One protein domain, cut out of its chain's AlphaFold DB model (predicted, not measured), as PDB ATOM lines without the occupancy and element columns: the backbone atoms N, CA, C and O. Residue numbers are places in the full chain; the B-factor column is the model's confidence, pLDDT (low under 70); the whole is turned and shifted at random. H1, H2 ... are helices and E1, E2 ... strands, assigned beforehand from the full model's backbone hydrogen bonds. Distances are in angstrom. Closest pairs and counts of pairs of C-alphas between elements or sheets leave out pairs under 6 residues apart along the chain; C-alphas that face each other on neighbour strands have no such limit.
ATOM      1  N   VAL A  96      35.617  40.769  40.342       82.06
ATOM      2  CA  VAL A  96      35.028  41.566  39.252       82.06
ATOM      3  C   VAL A  96      35.343  40.957  37.888       82.06
ATOM      4  O   VAL A  96      36.356  40.277  37.721       82.06
ATOM      5  N   GLY A  97      34.479  41.216  36.901       78.06
ATOM      6  CA  GLY A  97      34.651  40.681  35.544       78.06
ATOM      7  C   GLY A  97      34.641  39.153  35.508       78.06
ATOM      8  O   GLY A  97      35.429  38.557  34.779       78.06
ATOM      9  N   VAL A  98      33.801  38.541  36.349       81.25
ATOM     10  CA  VAL A  98      33.684  37.087  36.479       81.25
ATOM     11  C   VAL A  98      33.199  36.491  35.160       81.25
ATOM     12  O   VAL A  98      32.213  36.951  34.591       81.25
ATOM     13  N   ARG A  99      33.889  35.452  34.702       80.81
ATOM     14  CA  ARG A  99      33.538  34.621  33.551       80.81
ATOM     15  C   ARG A  99      33.542  33.175  33.997       80.81
ATOM     16  O   ARG A  99      34.476  32.762  34.684       80.81
ATOM     17  N   VAL A 100      32.521  32.419  33.616       82.06
ATOM     18  CA  VAL A 100      32.394  31.005  33.977       82.06
ATOM     19  C   VAL A 100      31.982  30.212  32.743       82.06
ATOM     20  O   VAL A 100      31.055  30.606  32.043       82.06
ATOM     21  N   GLY A 101      32.673  29.109  32.467       77.75
ATOM     22  CA  GLY A 101      32.428  28.264  31.297       77.75
ATOM     23  C   GLY A 101      33.309  27.019  31.322       77.75
ATOM     24  O   GLY A 101      34.398  27.057  31.885       77.75
ATOM     25  N   ASP A 102      32.821  25.907  30.770       82.94
ATOM     26  CA  ASP A 102      33.565  24.641  30.629       82.94
ATOM     27  C   ASP A 102      34.247  24.143  31.918       82.94
ATOM     28  O   ASP A 102      35.375  23.652  31.908       82.94
ATOM     29  N   GLY A 103      33.570  24.299  33.062       81.75
ATOM     30  CA  GLY A 103      34.108  23.889  34.364       81.75
ATOM     31  C   GLY A 103      35.245  24.777  34.884       81.75
ATOM     32  O   GLY A 103      35.976  24.371  35.783       81.75
ATOM     33  N   ARG A 104      35.413  25.974  34.313       86.94
ATOM     34  CA  ARG A 104      36.428  26.964  34.677       86.94
ATOM     35  C   ARG A 104      35.776  28.275  35.086       86.94
ATOM     36  O   ARG A 104      34.697  28.628  34.607       86.94
ATOM     37  N   ALA A 105      36.457  29.024  35.943       86.00
ATOM     38  CA  ALA A 105      36.096  30.390  36.282       86.00
ATOM     39  C   ALA A 105      37.318  31.308  36.217       86.00
ATOM     40  O   ALA A 105      38.425  30.933  36.603       86.00
ATOM     41  N   ARG A 106      37.111  32.536  35.746       89.38
ATOM     42  CA  ARG A 106      38.135  33.581  35.701       89.38
ATOM     43  C   ARG A 106      37.557  34.903  36.169       89.38
ATOM     44  O   ARG A 106      36.436  35.250  35.819       89.38
ATOM     45  N   ALA A 107      38.326  35.653  36.942       88.25
ATOM     46  CA  ALA A 107      37.936  36.956  37.459       88.25
ATOM     47  C   ALA A 107      39.175  37.806  37.765       88.25
ATOM     48  O   ALA A 107      40.309  37.325  37.712       88.25
ATOM     49  N   ARG A 108      38.965  39.075  38.113       90.38
ATOM     50  CA  ARG A 108      39.994  39.920  38.730       90.38
ATOM     51  C   ARG A 108      39.689  40.119  40.202       90.38
ATOM     52  O   ARG A 108      38.527  40.296  40.576       90.38
ATOM     53  N   PHE A 109      40.737  40.117  41.016       90.94
ATOM     54  CA  PHE A 109      40.643  40.417  42.433       90.94
ATOM     55  C   PHE A 109      40.671  41.931  42.655       90.94
ATOM     56  O   PHE A 109      41.651  42.610  42.360       90.94
ATOM     57  N   ARG A 110      39.558  42.457  43.158       87.19
ATOM     58  CA  ARG A 110      39.336  43.869  43.461       87.19
ATOM     59  C   ARG A 110      38.354  43.990  44.637       87.19
ATOM     60  O   ARG A 110      37.184  44.320  44.424       87.19
ATOM     61  N   PRO A 111      38.787  43.697  45.876       83.25
ATOM     62  CA  PRO A 111      37.950  43.878  47.058       83.25
ATOM     63  C   PRO A 111      37.595  45.351  47.224       83.25
ATOM     64  O   PRO A 111      38.414  46.238  46.961       83.25
ATOM     65  N   ALA A 112      36.371  45.643  47.668       73.88
ATOM     66  CA  ALA A 112      36.060  47.029  47.969       73.88
ATOM     67  C   ALA A 112      36.777  47.456  49.249       73.88
ATOM     68  O   ALA A 112      36.879  46.725  50.240       73.88
ATOM     69  N   HIS A 113      37.231  48.701  49.235       64.38
ATOM     70  CA  HIS A 113      37.878  49.336  50.368       64.38
ATOM     71  C   HIS A 113      36.800  49.784  51.363       64.38
ATOM     72  O   HIS A 113      36.483  50.962  51.485       64.38
ATOM     73  N   GLY A 114      36.173  48.823  52.041       65.00
ATOM     74  CA  GLY A 114      35.285  49.105  53.165       65.00
ATOM     75  C   GLY A 114      36.068  49.510  54.416       65.00
ATOM     76  O   GLY A 114      37.300  49.394  54.474       65.00
ATOM     77  N   GLY A 115      35.345  49.901  55.469       63.97
ATOM     78  CA  GLY A 115      35.924  50.096  56.801       63.97
ATOM     79  C   GLY A 115      36.776  48.896  57.254       63.97
ATOM     80  O   GLY A 115      36.572  47.755  56.832       63.97
ATOM     81  N   GLY A 116      37.785  49.150  58.092       70.75
ATOM     82  CA  GLY A 116      38.636  48.093  58.655       70.75
ATOM     83  C   GLY A 116      39.909  47.754  57.871       70.75
ATOM     84  O   GLY A 116      40.506  46.715  58.146       70.75
ATOM     85  N   ALA A 117      40.365  48.617  56.955       72.56
ATOM     86  CA  ALA A 117      41.652  48.452  56.263       72.56
ATOM     87  C   ALA A 117      42.823  48.257  57.242       72.56
ATOM     88  O   ALA A 117      43.621  47.350  57.058       72.56
ATOM     89  N   ALA A 118      42.846  49.005  58.352       77.69
ATOM     90  CA  ALA A 118      43.855  48.847  59.402       77.69
ATOM     91  C   ALA A 118      43.851  47.448  60.051       77.69
ATOM     92  O   ALA A 118      44.908  46.900  60.341       77.69
ATOM     93  N   ARG A 119      42.672  46.833  60.246       81.00
ATOM     94  CA  ARG A 119      42.586  45.457  60.773       81.00
ATOM     95  C   ARG A 119      43.109  44.443  59.763       81.00
ATOM     96  O   ARG A 119      43.754  43.487  60.166       81.00
ATOM     97  N   ARG A 120      42.841  44.655  58.472       81.31
ATOM     98  CA  ARG A 120      43.341  43.789  57.394       81.31
ATOM     99  C   ARG A 120      44.848  43.924  57.210       81.31
ATOM    100  O   ARG A 120      45.516  42.908  57.108       81.31
ATOM    101  N   ALA A 121      45.381  45.142  57.286       81.88
ATOM    102  CA  ALA A 121      46.821  45.395  57.275       81.88
ATOM    103  C   ALA A 121      47.553  44.709  58.444       81.88
ATOM    104  O   ALA A 121      48.731  44.391  58.331       81.88
ATOM    105  N   ALA A 122      46.863  44.455  59.562       85.75
ATOM    106  CA  ALA A 122      47.422  43.718  60.694       85.75
ATOM    107  C   ALA A 122      47.422  42.187  60.500       85.75
ATOM    108  O   ALA A 122      48.075  41.477  61.267       85.75
ATOM    109  N   LEU A 123      46.696  41.654  59.510       86.62
ATOM    110  CA  LEU A 123      46.711  40.227  59.193       86.62
ATOM    111  C   LEU A 123      47.952  39.898  58.362       86.62
ATOM    112  O   LEU A 123      48.303  40.625  57.439       86.62
ATOM    113  N   ARG A 124      48.591  38.762  58.657       87.19
ATOM    114  CA  ARG A 124      49.676  38.223  57.819       87.19
ATOM    115  C   ARG A 124      49.175  37.417  56.624       87.19
ATOM    116  O   ARG A 124      49.932  37.165  55.702       87.19
ATOM    117  N   LEU A 125      47.920  36.976  56.667       88.69
ATOM    118  CA  LEU A 125      47.313  36.169  55.617       88.69
ATOM    119  C   LEU A 125      46.434  37.050  54.721       88.69
ATOM    120  O   LEU A 125      45.679  37.864  55.263       88.69
ATOM    121  N   PRO A 126      46.470  36.863  53.390       92.31
ATOM    122  CA  PRO A 126      45.582  37.553  52.462       92.31
ATOM    123  C   PRO A 126      44.190  36.893  52.474       92.31
ATOM    124  O   PRO A 126      43.815  36.127  51.586       92.31
ATOM    125  N   VAL A 127      43.442  37.112  53.557       90.62
ATOM    126  CA  VAL A 127      42.156  36.449  53.821       90.62
ATOM    127  C   VAL A 127      41.095  36.760  52.766       90.62
ATOM    128  O   VAL A 127      40.271  35.894  52.476       90.62
ATOM    129  N   LEU A 128      41.111  37.960  52.179       90.38
ATOM    130  CA  LEU A 128      40.169  38.323  51.120       90.38
ATOM    131  C   LEU A 128      40.517  37.611  49.815       90.38
ATOM    132  O   LEU A 128      39.618  37.167  49.107       90.38
ATOM    133  N   LEU A 129      41.806  37.467  49.508       93.31
ATOM    134  CA  LEU A 129      42.243  36.709  48.343       93.31
ATOM    135  C   LEU A 129      41.940  35.213  48.488       93.31
ATOM    136  O   LEU A 129      41.499  34.587  47.527       93.31
ATOM    137  N   VAL A 130      42.114  34.641  49.685       93.50
ATOM    138  CA  VAL A 130      41.710  33.252  49.975       93.50
ATOM    139  C   VAL A 130      40.211  33.062  49.741       93.50
ATOM    140  O   VAL A 130      39.809  32.097  49.089       93.50
ATOM    141  N   ASP A 131      39.382  33.986  50.230       90.19
ATOM    142  CA  ASP A 131      37.936  33.954  50.003       90.19
ATOM    143  C   ASP A 131      37.586  34.089  48.511       90.19
ATOM    144  O   ASP A 131      36.786  33.319  47.983       90.19
ATOM    145  N   ALA A 132      38.263  34.980  47.786       90.31
ATOM    146  CA  ALA A 132      38.107  35.125  46.343       90.31
ATOM    147  C   ALA A 132      38.459  33.834  45.574       90.31
ATOM    148  O   ALA A 132      37.750  33.469  44.634       90.31
ATOM    149  N   LEU A 133      39.505  33.104  45.980       93.44
ATOM    150  CA  LEU A 133      39.832  31.800  45.391       93.44
ATOM    151  C   LEU A 133      38.774  30.740  45.692       93.44
ATOM    152  O   LEU A 133      38.431  29.955  44.808       93.44
ATOM    153  N   LEU A 134      38.236  30.720  46.913       91.00
ATOM    154  CA  LEU A 134      37.126  29.836  47.271       91.00
ATOM    155  C   LEU A 134      35.905  30.108  46.394       91.00
ATOM    156  O   LEU A 134      35.355  29.174  45.815       91.00
ATOM    157  N   GLN A 135      35.517  31.375  46.246       87.38
ATOM    158  CA  GLN A 135      34.423  31.772  45.363       87.38
ATOM    159  C   GLN A 135      34.686  31.334  43.914       87.38
ATOM    160  O   GLN A 135      33.809  30.738  43.293       87.38
ATOM    161  N   GLY A 136      35.902  31.554  43.396       87.81
ATOM    162  CA  GLY A 136      36.305  31.122  42.054       87.81
ATOM    163  C   GLY A 136      36.180  29.610  41.846       87.81
ATOM    164  O   GLY A 136      35.540  29.172  40.891       87.81
ATOM    165  N   ALA A 137      36.714  28.807  42.769       90.44
ATOM    166  CA  ALA A 137      36.624  27.345  42.718       90.44
ATOM    167  C   ALA A 137      35.173  26.840  42.784       90.44
ATOM    168  O   ALA A 137      34.799  25.891  42.094       90.44
ATOM    169  N   LEU A 138      34.327  27.476  43.598       87.00
ATOM    170  CA  LEU A 138      32.910  27.126  43.662       87.00
ATOM    171  C   LEU A 138      32.165  27.493  42.377       87.00
ATOM    172  O   LEU A 138      31.346  26.703  41.914       87.00
ATOM    173  N   LEU A 139      32.464  28.645  41.779       84.06
ATOM    174  CA  LEU A 139      31.885  29.054  40.499       84.06
ATOM    175  C   LEU A 139      32.268  28.093  39.372       84.06
ATOM    176  O   LEU A 139      31.395  27.674  38.618       84.06
ATOM    177  N   ALA A 140      33.538  27.684  39.302       85.56
ATOM    178  CA  ALA A 140      34.025  26.731  38.304       85.56
ATOM    179  C   ALA A 140      33.272  25.387  38.364       85.56
ATOM    180  O   ALA A 140      32.912  24.818  37.336       85.56
ATOM    181  N   ARG A 141      32.955  24.910  39.574       84.12
ATOM    182  CA  ARG A 141      32.211  23.656  39.805       84.12
ATOM    183  C   ARG A 141      30.700  23.790  39.660       84.12
ATOM    184  O   ARG A 141      30.006  22.794  39.459       84.12
ATOM    185  N   HIS A 142      30.185  25.006  39.788       78.81
ATOM    186  CA  HIS A 142      28.761  25.307  39.743       78.81
ATOM    187  C   HIS A 142      28.491  26.446  38.752       78.81
ATOM    188  O   HIS A 142      28.017  27.508  39.157       78.81
ATOM    189  N   PRO A 143      28.736  26.241  37.442       67.12
ATOM    190  CA  PRO A 143      28.608  27.302  36.443       67.12
ATOM    191  C   PRO A 143      27.192  27.891  36.367       67.12
ATOM    192  O   PRO A 143      27.026  29.089  36.162       67.12
ATOM    193  N   GLY A 144      26.162  27.080  36.639       64.88
ATOM    194  CA  GLY A 144      24.767  27.532  36.724       64.88
ATOM    195  C   GLY A 144      24.405  28.314  37.995       64.88
ATOM    196  O   GLY A 144      23.257  28.719  38.146       64.88
ATOM    197  N   ALA A 145      25.347  28.508  38.924       63.06
ATOM    198  CA  ALA A 145      25.151  29.277  40.152       63.06
ATOM    199  C   ALA A 145      25.643  30.731  40.038       63.06
ATOM    200  O   ALA A 145      25.616  31.459  41.032       63.06
ATOM    201  N   ALA A 146      26.061  31.184  38.850       57.97
ATOM    202  CA  ALA A 146      26.311  32.599  38.593       57.97
ATOM    203  C   ALA A 146      25.014  33.403  38.840       57.97
ATOM    204  O   ALA A 146      24.041  33.282  38.103       57.97
ATOM    205  N   GLY A 147      24.973  34.169  39.937       53.47
ATOM    206  CA  GLY A 147      23.772  34.885  40.398       53.47
ATOM    207  C   GLY A 147      22.831  34.083  41.314       53.47
ATOM    208  O   GLY A 147      21.800  34.609  41.730       53.47
ATOM    209  N   GLY A 148      23.180  32.837  41.654       58.72
ATOM    210  CA  GLY A 148      22.432  31.950  42.548       58.72
ATOM    211  C   GLY A 148      23.135  31.673  43.883       58.72
ATOM    212  O   GLY A 148      24.086  32.346  44.277       58.72
ATOM    213  N   LEU A 149      22.649  30.660  44.605       65.69
ATOM    214  CA  LEU A 149      23.254  30.200  45.858       65.69
ATOM    215  C   LEU A 149      24.465  29.312  45.574       65.69
ATOM    216  O   LEU A 149      24.302  28.184  45.108       65.69
ATOM    217  N   LEU A 150      25.668  29.786  45.902       71.94
ATOM    218  CA  LEU A 150      26.826  28.900  45.985       71.94
ATOM    219  C   LEU A 150      26.734  28.026  47.244       71.94
ATOM    220  O   LEU A 150      26.261  28.493  48.288       71.94
ATOM    221  N   PRO A 151      27.208  26.771  47.180       78.38
ATOM    222  CA  PRO A 151      27.321  25.937  48.365       78.38
ATOM    223  C   PRO A 151      28.332  26.540  49.350       78.38
ATOM    224  O   PRO A 151      29.218  27.311  48.982       78.38
ATOM    225  N   VAL A 152      28.204  26.188  50.627       81.94
ATOM    226  CA  VAL A 152      29.073  26.715  51.684       81.94
ATOM    227  C   VAL A 152      30.341  25.868  51.772       81.94
ATOM    228  O   VAL A 152      30.217  24.656  51.971       81.94
ATOM    229  N   PRO A 153      31.551  26.457  51.667       85.88
ATOM    230  CA  PRO A 153      32.794  25.736  51.910       85.88
ATOM    231  C   PRO A 153      32.820  25.138  53.321       85.88
ATOM    232  O   PRO A 153      32.602  25.833  54.311       85.88
ATOM    233  N   VAL A 154      33.122  23.848  53.417       88.56
ATOM    234  CA  VAL A 154      33.305  23.123  54.690       88.56
ATOM    235  C   VAL A 154      34.721  22.592  54.864       88.56
ATOM    236  O   VAL A 154      35.066  22.054  55.915       88.56
ATOM    237  N   GLY A 155      35.556  22.715  53.837       89.88
ATOM    238  CA  GLY A 155      36.953  22.345  53.931       89.88
ATOM    239  C   GLY A 155      37.730  22.682  52.675       89.88
ATOM    240  O   GLY A 155      37.177  22.808  51.587       89.88
ATOM    241  N   VAL A 156      39.034  22.781  52.857       91.75
ATOM    242  CA  VAL A 156      40.022  22.947  51.801       91.75
ATOM    243  C   VAL A 156      41.122  21.948  52.102       91.75
ATOM    244  O   VAL A 156      41.559  21.862  53.249       91.75
ATOM    245  N   ALA A 157      41.522  21.153  51.114       90.00
ATOM    246  CA  ALA A 157      42.586  20.179  51.316       90.00
ATOM    247  C   ALA A 157      43.944  20.871  51.469       90.00
ATOM    248  O   ALA A 157      44.751  20.455  52.297       90.00
ATOM    249  N   ARG A 158      44.184  21.925  50.680       90.75
ATOM    250  CA  ARG A 158      45.463  22.631  50.656       90.75
ATOM    251  C   ARG A 158      45.306  24.096  50.261       90.75
ATOM    252  O   ARG A 158      44.568  24.407  49.328       90.75
ATOM    253  N   VAL A 159      46.036  24.963  50.958       92.31
ATOM    254  CA  VAL A 159      46.259  26.363  50.581       92.31
ATOM    255  C   VAL A 159      47.763  26.596  50.567       92.31
ATOM    256  O   VAL A 159      48.409  26.436  51.599       92.31
ATOM    257  N   ASP A 160      48.309  26.966  49.415       91.69
ATOM    258  CA  ASP A 160      49.715  27.338  49.281       91.69
ATOM    259  C   ASP A 160      49.829  28.860  49.234       91.69
ATOM    260  O   ASP A 160      49.271  29.509  48.346       91.69
ATOM    261  N   LEU A 161      50.565  29.425  50.188       91.56
ATOM    262  CA  LEU A 161      50.905  30.844  50.230       91.56
ATOM    263  C   LEU A 161      52.267  31.015  49.561       91.56
ATOM    264  O   LEU A 161      53.289  30.616  50.114       91.56
ATOM    265  N   LEU A 162      52.272  31.563  48.349       91.25
ATOM    266  CA  LEU A 162      53.476  31.710  47.520       91.25
ATOM    267  C   LEU A 162      54.022  33.144  47.548       91.25
ATOM    268  O   LEU A 162      55.041  33.456  46.939       91.25
ATOM    269  N   SER A 163      53.351  34.011  48.299       90.06
ATOM    270  CA  SER A 163      53.728  35.382  48.592       90.06
ATOM    271  C   SER A 163      53.747  35.586  50.108       90.06
ATOM    272  O   SER A 163      52.972  34.965  50.836       90.06
ATOM    273  N   ALA A 164      54.631  36.464  50.583       90.69
ATOM    274  CA  ALA A 164      54.688  36.863  51.990       90.69
ATOM    275  C   ALA A 164      53.714  38.010  52.322       90.69
ATOM    276  O   ALA A 164      53.653  38.445  53.470       90.69
ATOM    277  N   HIS A 165      53.007  38.517  51.312       94.44
ATOM    278  CA  HIS A 165      52.242  39.754  51.360       94.44
ATOM    279  C   HIS A 165      50.787  39.486  51.758       94.44
ATOM    280  O   HIS A 165      50.166  38.527  51.290       94.44
ATOM    281  N   ASN A 166      50.221  40.350  52.598       92.94
ATOM    282  CA  ASN A 166      48.793  40.317  52.923       92.94
ATOM    283  C   ASN A 166      47.937  41.014  51.846       92.94
ATOM    284  O   ASN A 166      48.453  41.528  50.858       92.94
ATOM    285  N   ASP A 167      46.611  41.056  52.035       91.69
ATOM    286  CA  ASP A 167      45.700  41.657  51.048       91.69
ATOM    287  C   ASP A 167      46.051  43.121  50.724       91.69
ATOM    288  O   ASP A 167      45.955  43.526  49.571       91.69
ATOM    289  N   VAL A 168      46.450  43.917  51.723       90.56
ATOM    290  CA  VAL A 168      46.767  45.344  51.530       90.56
ATOM    291  C   VAL A 168      48.053  45.487  50.724       90.56
ATOM    292  O   VAL A 168      48.067  46.171  49.709       90.56
ATOM    293  N   GLU A 169      49.102  44.775  51.124       93.12
ATOM    294  CA  GLU A 169      50.405  44.821  50.459       93.12
ATOM    295  C   GLU A 169      50.346  44.281  49.020       93.12
ATOM    296  O   GLU A 169      51.031  44.791  48.131       93.12
ATOM    297  N   LEU A 170      49.514  43.264  48.768       93.75
ATOM    298  CA  LEU A 170      49.271  42.734  47.425       93.75
ATOM    299  C   LEU A 170      48.564  43.758  46.530       93.75
ATOM    300  O   LEU A 170      48.956  43.920  45.373       93.75
ATOM    301  N   LEU A 171      47.554  44.457  47.053       90.94
ATOM    302  CA  LEU A 171      46.831  45.494  46.311       90.94
ATOM    303  C   LEU A 171      47.701  46.727  46.060       90.94
ATOM    304  O   LEU A 171      47.673  47.262  44.956       90.94
ATOM    305  N   ASP A 172      48.519  47.139  47.030       92.12
ATOM    306  CA  ASP A 172      49.470  48.241  46.854       92.12
ATOM    307  C   ASP A 172      50.489  47.925  45.750       92.12
ATOM    308  O   ASP A 172      50.868  48.796  44.966       92.12
ATOM    309  N   ARG A 173      50.920  46.661  45.654       94.94
ATOM    310  CA  ARG A 173      51.906  46.218  44.662       94.94
ATOM    311  C   ARG A 173      51.319  46.008  43.267       94.94
ATOM    312  O   ARG A 173      51.981  46.324  42.281       94.94
ATOM    313  N   HIS A 174      50.135  45.409  43.170       92.31
ATOM    314  CA  HIS A 174      49.597  44.904  41.901       92.31
ATOM    315  C   HIS A 174      48.311  45.604  41.443       92.31
ATOM    316  O   HIS A 174      47.828  45.324  40.344       92.31
ATOM    317  N   GLY A 175      47.750  46.506  42.251       89.06
ATOM    318  CA  GLY A 175      46.476  47.159  41.969       89.06
ATOM    319  C   GLY A 175      45.351  46.144  41.755       89.06
ATOM    320  O   GLY A 175      45.220  45.172  42.495       89.06
ATOM    321  N   ASP A 176      44.552  46.346  40.704       81.75
ATOM    322  CA  ASP A 176      43.513  45.407  40.256       81.75
ATOM    323  C   ASP A 176      44.005  44.406  39.191       81.75
ATOM    324  O   ASP A 176      43.206  43.762  38.502       81.75
ATOM    325  N   GLY A 177      45.327  44.265  39.058       86.75
ATOM    326  CA  GLY A 177      45.975  43.368  38.106       86.75
ATOM    327  C   GLY A 177      46.076  41.909  38.563       86.75
ATOM    328  O   GLY A 177      46.545  41.072  37.795       86.75
ATOM    329  N   ILE A 178      45.641  41.582  39.785       94.19
ATOM    330  CA  ILE A 178      45.635  40.203  40.287       94.19
ATOM    331  C   ILE A 178      44.493  39.427  39.622       94.19
ATOM    332  O   ILE A 178      43.313  39.753  39.789       94.19
ATOM    333  N   ALA A 179      44.838  38.378  38.882       94.06
ATOM    334  CA  ALA A 179      43.874  37.480  38.263       94.06
ATOM    335  C   ALA A 179      43.535  36.319  39.204       94.06
ATOM    336  O   ALA A 179      44.419  35.734  39.824       94.06
ATOM    337  N   VAL A 180      42.257  35.956  39.264       93.69
ATOM    338  CA  VAL A 180      41.781  34.717  39.886       93.69
ATOM    339  C   VAL A 180      41.368  33.776  38.770       93.69
ATOM    340  O   VAL A 180      40.526  34.126  37.943       93.69
ATOM    341  N   VAL A 181      41.970  32.594  38.743       93.25
ATOM    342  CA  VAL A 181      41.633  31.511  37.815       93.25
ATOM    343  C   VAL A 181      41.276  30.276  38.626       93.25
ATOM    344  O   VAL A 181      41.876  30.023  39.669       93.25
ATOM    345  N   ALA A 182      40.279  29.530  38.181       91.69
ATOM    346  CA  ALA A 182      39.816  28.336  38.857       91.69
ATOM    347  C   ALA A 182      39.292  27.301  37.868       91.69
ATOM    348  O   ALA A 182      38.825  27.642  36.778       91.69
ATOM    349  N   ASP A 183      39.335  26.050  38.293       87.81
ATOM    350  CA  ASP A 183      38.834  24.887  37.578       87.81
ATOM    351  C   ASP A 183      38.152  23.913  38.559       87.81
ATOM    352  O   ASP A 183      37.883  24.241  39.722       87.81
ATOM    353  N   GLY A 184      37.820  22.711  38.083       77.88
ATOM    354  CA  GLY A 184      37.213  21.666  38.903       77.88
ATOM    355  C   GLY A 184      38.063  21.247  40.109       77.88
ATOM    356  O   GLY A 184      37.503  20.830  41.127       77.88
ATOM    357  N   ASP A 185      39.380  21.430  40.073       81.06
ATOM    358  CA  ASP A 185      40.314  20.878  41.055       81.06
ATOM    359  C   ASP A 185      40.799  21.919  42.068       81.06
ATOM    360  O   ASP A 185      41.071  21.590  43.236       81.06
ATOM    361  N   GLY A 186      40.824  23.193  41.674       90.25
ATOM    362  CA  GLY A 186      41.311  24.257  42.532       90.25
ATOM    363  C   GLY A 186      41.147  25.668  41.985       90.25
ATOM    364  O   GLY A 186      40.346  25.957  41.100       90.25
ATOM    365  N   ALA A 187      41.907  26.575  42.587       94.19
ATOM    366  CA  ALA A 187      41.993  27.967  42.177       94.19
ATOM    367  C   ALA A 187      43.394  28.525  42.435       94.19
ATOM    368  O   ALA A 187      44.107  28.075  43.335       94.19
ATOM    369  N   ALA A 188      43.781  29.532  41.663       95.75
ATOM    370  CA  ALA A 188      45.040  30.244  41.807       95.75
ATOM    371  C   ALA A 188      44.838  31.754  41.658       95.75
ATOM    372  O   ALA A 188      44.033  32.219  40.848       95.75
ATOM    373  N   ALA A 189      45.603  32.510  42.441       95.94
ATOM    374  CA  ALA A 189      45.784  33.942  42.275       95.94
ATOM    375  C   ALA A 189      47.102  34.183  41.542       95.94
ATOM    376  O   ALA A 189      48.142  33.691  41.987       95.94
ATOM    377  N   LEU A 190      47.065  34.946  40.457       94.94
ATOM    378  CA  LEU A 190      48.228  35.269  39.636       94.94
ATOM    379  C   LEU A 190      48.475  36.778  39.657       94.94
ATOM    380  O   LEU A 190      47.541  37.568  39.505       94.94
ATOM    381  N   ALA A 191      49.733  37.174  39.822       93.88
ATOM    382  CA  ALA A 191      50.186  38.533  39.569       93.88
ATOM    383  C   ALA A 191      50.054  38.880  38.067       93.88
ATOM    384  O   ALA A 191      49.881  37.980  37.240       93.88
ATOM    385  N   PRO A 192      50.157  40.167  37.676       89.81
ATOM    386  CA  PRO A 192      50.022  40.583  36.275       89.81
ATOM    387  C   PRO A 192      51.014  39.923  35.308       89.81
ATOM    388  O   PRO A 192      50.717  39.789  34.125       89.81
ATOM    389  N   ASP A 193      52.181  39.517  35.807       87.00
ATOM    390  CA  ASP A 193      53.222  38.811  35.053       87.00
ATOM    391  C   ASP A 193      53.010  37.284  34.995       87.00
ATOM    392  O   ASP A 193      53.830  36.568  34.429       87.00
ATOM    393  N   GLY A 194      51.913  36.778  35.570       86.00
ATOM    394  CA  GLY A 194      51.594  35.354  35.650       86.00
ATOM    395  C   GLY A 194      52.179  34.636  36.870       86.00
ATOM    396  O   GLY A 194      51.874  33.462  37.074       86.00
ATOM    397  N   THR A 195      52.965  35.312  37.716       91.12
ATOM    398  CA  THR A 195      53.542  34.701  38.923       91.12
ATOM    399  C   THR A 195      52.436  34.266  39.891       91.12
ATOM    400  O   THR A 195      51.591  35.091  40.256       91.12
ATOM    401  N   PRO A 196      52.415  33.008  40.366       91.44
ATOM    402  CA  PRO A 196      51.409  32.572  41.323       91.44
ATOM    403  C   PRO A 196      51.667  33.176  42.711       91.44
ATOM    404  O   PRO A 196      52.759  33.073  43.262       91.44
ATOM    405  N   LEU A 197      50.634  33.788  43.289       94.38
ATOM    406  CA  LEU A 197      50.662  34.434  44.607       94.38
ATOM    407  C   LEU A 197      50.071  33.533  45.695       94.38
ATOM    408  O   LEU A 197      50.558  33.493  46.826       94.38
ATOM    409  N   LEU A 198      49.005  32.809  45.351       94.94
ATOM    410  CA  LEU A 198      48.282  31.920  46.252       94.94
ATOM    411  C   LEU A 198      47.616  30.812  45.441       94.94
ATOM    412  O   LEU A 198      47.160  31.055  44.323       94.94
ATOM    413  N   ARG A 199      47.541  29.602  45.993       93.69
ATOM    414  CA  ARG A 199      46.820  28.485  45.372       93.69
ATOM    415  C   ARG A 199      45.956  27.765  46.376       93.69
ATOM    416  O   ARG A 199      46.249  27.734  47.568       93.69
ATOM    417  N   LEU A 200      44.898  27.166  45.864       93.38
ATOM    418  CA  LEU A 200      43.938  26.407  46.626       93.38
ATOM    419  C   LEU A 200      43.629  25.116  45.876       93.38
ATOM    420  O   LEU A 200      43.367  25.154  44.678       93.38
ATOM    421  N   ALA A 201      43.608  23.990  46.588       92.38
ATOM    422  CA  ALA A 201      43.180  22.711  46.034       92.38
ATOM    423  C   ALA A 201      42.199  21.980  46.959       92.38
ATOM    424  O   ALA A 201      42.236  22.107  48.190       92.38
ATOM    425  N   GLY A 202      41.325  21.172  46.352       89.12
ATOM    426  CA  GLY A 202      40.448  20.256  47.082       89.12
ATOM    427  C   GLY A 202      39.410  20.959  47.959       89.12
ATOM    428  O   GLY A 202      39.218  20.573  49.115       89.12
ATOM    429  N   VAL A 203      38.739  21.990  47.426       90.31
ATOM    430  CA  VAL A 203      37.565  22.595  48.083       90.31
ATOM    431  C   VAL A 203      36.518  21.516  48.326       90.31
ATOM    432  O   VAL A 203      36.254  20.677  47.467       90.31
ATOM    433  N   ARG A 204      35.875  21.541  49.485       90.44
ATOM    434  CA  ARG A 204      34.671  20.766  49.782       90.44
ATOM    435  C   ARG A 204      33.590  21.731  50.217       90.44
ATOM    436  O   ARG A 204      33.871  22.640  50.997       90.44
ATOM    437  N   ALA A 205      32.371  21.521  49.744       87.00
ATOM    438  CA  ALA A 205      31.255  22.400  50.044       87.00
ATOM    439  C   ALA A 205      29.958  21.615  50.249       87.00
ATOM    440  O   ALA A 205      29.819  20.485  49.785       87.00
ATOM    441  N   VAL A 206      29.014  22.218  50.969       83.00
ATOM    442  CA  VAL A 206      27.694  21.638  51.242       83.00
ATOM    443  C   VAL A 206      26.589  22.556  50.742       83.00
ATOM    444  O   VAL A 206      26.664  23.777  50.887       83.00
ATOM    445  N   ASP A 207      25.544  21.962  50.172       76.56
ATOM    446  CA  ASP A 207      24.350  22.691  49.757       76.56
ATOM    447  C   ASP A 207      23.430  22.869  50.975       76.56
ATOM    448  O   ASP A 207      22.741  21.944  51.422       76.56
ATOM    449  N   VAL A 208      23.447  24.075  51.547       66.19
ATOM    450  CA  VAL A 208      22.687  24.403  52.764       66.19
ATOM    451  C   VAL A 208      21.181  24.432  52.495       66.19
ATOM    452  O   VAL A 208      20.404  24.162  53.407       66.19
ATOM    453  N   ALA A 209      20.750  24.666  51.249       59.69
ATOM    454  CA  ALA A 209      19.334  24.640  50.886       59.69
ATOM    455  C   ALA A 209      18.755  23.213  50.862       59.69
ATOM    456  O   ALA A 209      17.542  23.040  50.971       59.69
ATOM    457  N   ARG A 210      19.606  22.182  50.748       52.72
ATOM    458  CA  ARG A 210      19.188  20.771  50.650       52.72
ATOM    459  C   ARG A 210      19.570  19.896  51.844       52.72
ATOM    460  O   ARG A 210      19.197  18.725  51.862       52.72
ATOM    461  N   GLY A 211      20.319  20.416  52.818       45.53
ATOM    462  CA  GLY A 211      20.743  19.647  53.996       45.53
ATOM    463  C   GLY A 211      21.534  18.370  53.663       45.53
ATOM    464  O   GLY A 211      21.524  17.430  54.455       45.53
ATOM    465  N   ARG A 212      22.187  18.305  52.492       43.12
ATOM    466  CA  ARG A 212      22.960  17.144  52.023       43.12
ATOM    467  C   ARG A 212      24.374  17.560  51.620       43.12
ATOM    468  O   ARG A 212      24.573  18.561  50.935       43.12
ATOM    469  N   GLU A 213      25.351  16.772  52.057       41.75
ATOM    470  CA  GLU A 213      26.753  16.890  51.658       41.75
ATOM    471  C   GLU A 213      26.890  16.514  50.175       41.75
ATOM    472  O   GLU A 213      26.492  15.420  49.772       41.75
ATOM    473  N   VAL A 214      27.422  17.419  49.349       47.34
ATOM    474  CA  VAL A 214      27.724  17.128  47.941       47.34
ATOM    475  C   VAL A 214      29.185  16.686  47.892       47.34
ATOM    476  O   VAL A 214      30.094  17.505  47.793       47.34
ATOM    477  N   SER A 215      29.424  15.384  48.066       49.19
ATOM    478  CA  SER A 215      30.771  14.803  48.037       49.19
ATOM    479  C   SER A 215      31.113  14.221  46.659       49.19
ATOM    480  O   SER A 215      30.372  13.392  46.145       49.19
TER     481      SER A 215
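This is residues 96 to 215 of the 218 residues of the protein "Polyketide synthase dehydratase domain-containing protein" of Saccharothrix algeriensis (UniProt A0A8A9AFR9). A twisted, six-stranded sheet curls round one helix, H2, which fills the middle of the domain. Two shorter helices, H1 and H3, pack on each other beyond the first residues of H2. The 120 printed residues include three named helices and six named strands, in the order E1 E2 H1 H2 E3 H3 E4 E5 E6; the sheet, E1 E2 E4 E5 E6 E3, is antiparallel and the class mixed. The whole is compact, with a radius of gyration of the C-alphas of 14.3 A and spans of 40 by 28 by 26 A.

E1, residues 96 to 101, begins at C-alpha 96 (35.028, 41.566, 39.252). E2 is residues 104 to 109, H1 117 to 121, and H2 127 to 141, 21.4 A long. E3, residues 152 to 161, 22.3 A, bends by 75 degrees at residue 157. H3 is residues 167 to 174, E4 179 to 182 and E5 186 to 190. E6, residues 196 to 207, 30.0 A, bends by 57 degrees at residue 202 and ends at C-alpha 207 (24.350, 22.691, 49.757).

E1 and E2 form a hairpin, with N 99 and O 106 at 2.8 A. E2 and E4 pair through N 107 and O 180, 2.9 A. E4, E5 and E6 make a meander, each strand the antiparallel neighbour of the one before, with N 181 and O 188 at 3.0 A and N 187 and O 200 at 2.9 A. E6 and E3 pair through N 160 and O 199, 2.9 A. H2 is on one face of the sheet, making two layers; its C-alpha 140 is 4.4 A from that of Arg 104. H3 only just touches H2, with 3 pairs of C-alphas within 8 A, the closest being those of Leu 128 and Asp 167 at 6.5 A, and their lines stand about perpendicular at 79 degrees; H2 touches H3 with residues 127 to 129 alone. H1 touches H3, the closest C-alphas being Ala 121 and Val 168, 5.7 A. In H1, H2 and H3 every O i to N i+4 pair is within hydrogen-bond range.

The C-alphas farthest apart, Asp 193 and Gly 211, are 42.2 A apart. The printed part has no cut and no long link. Confidence is under 70 at residues 113 to 115, 143 to 149 and 208 to 215.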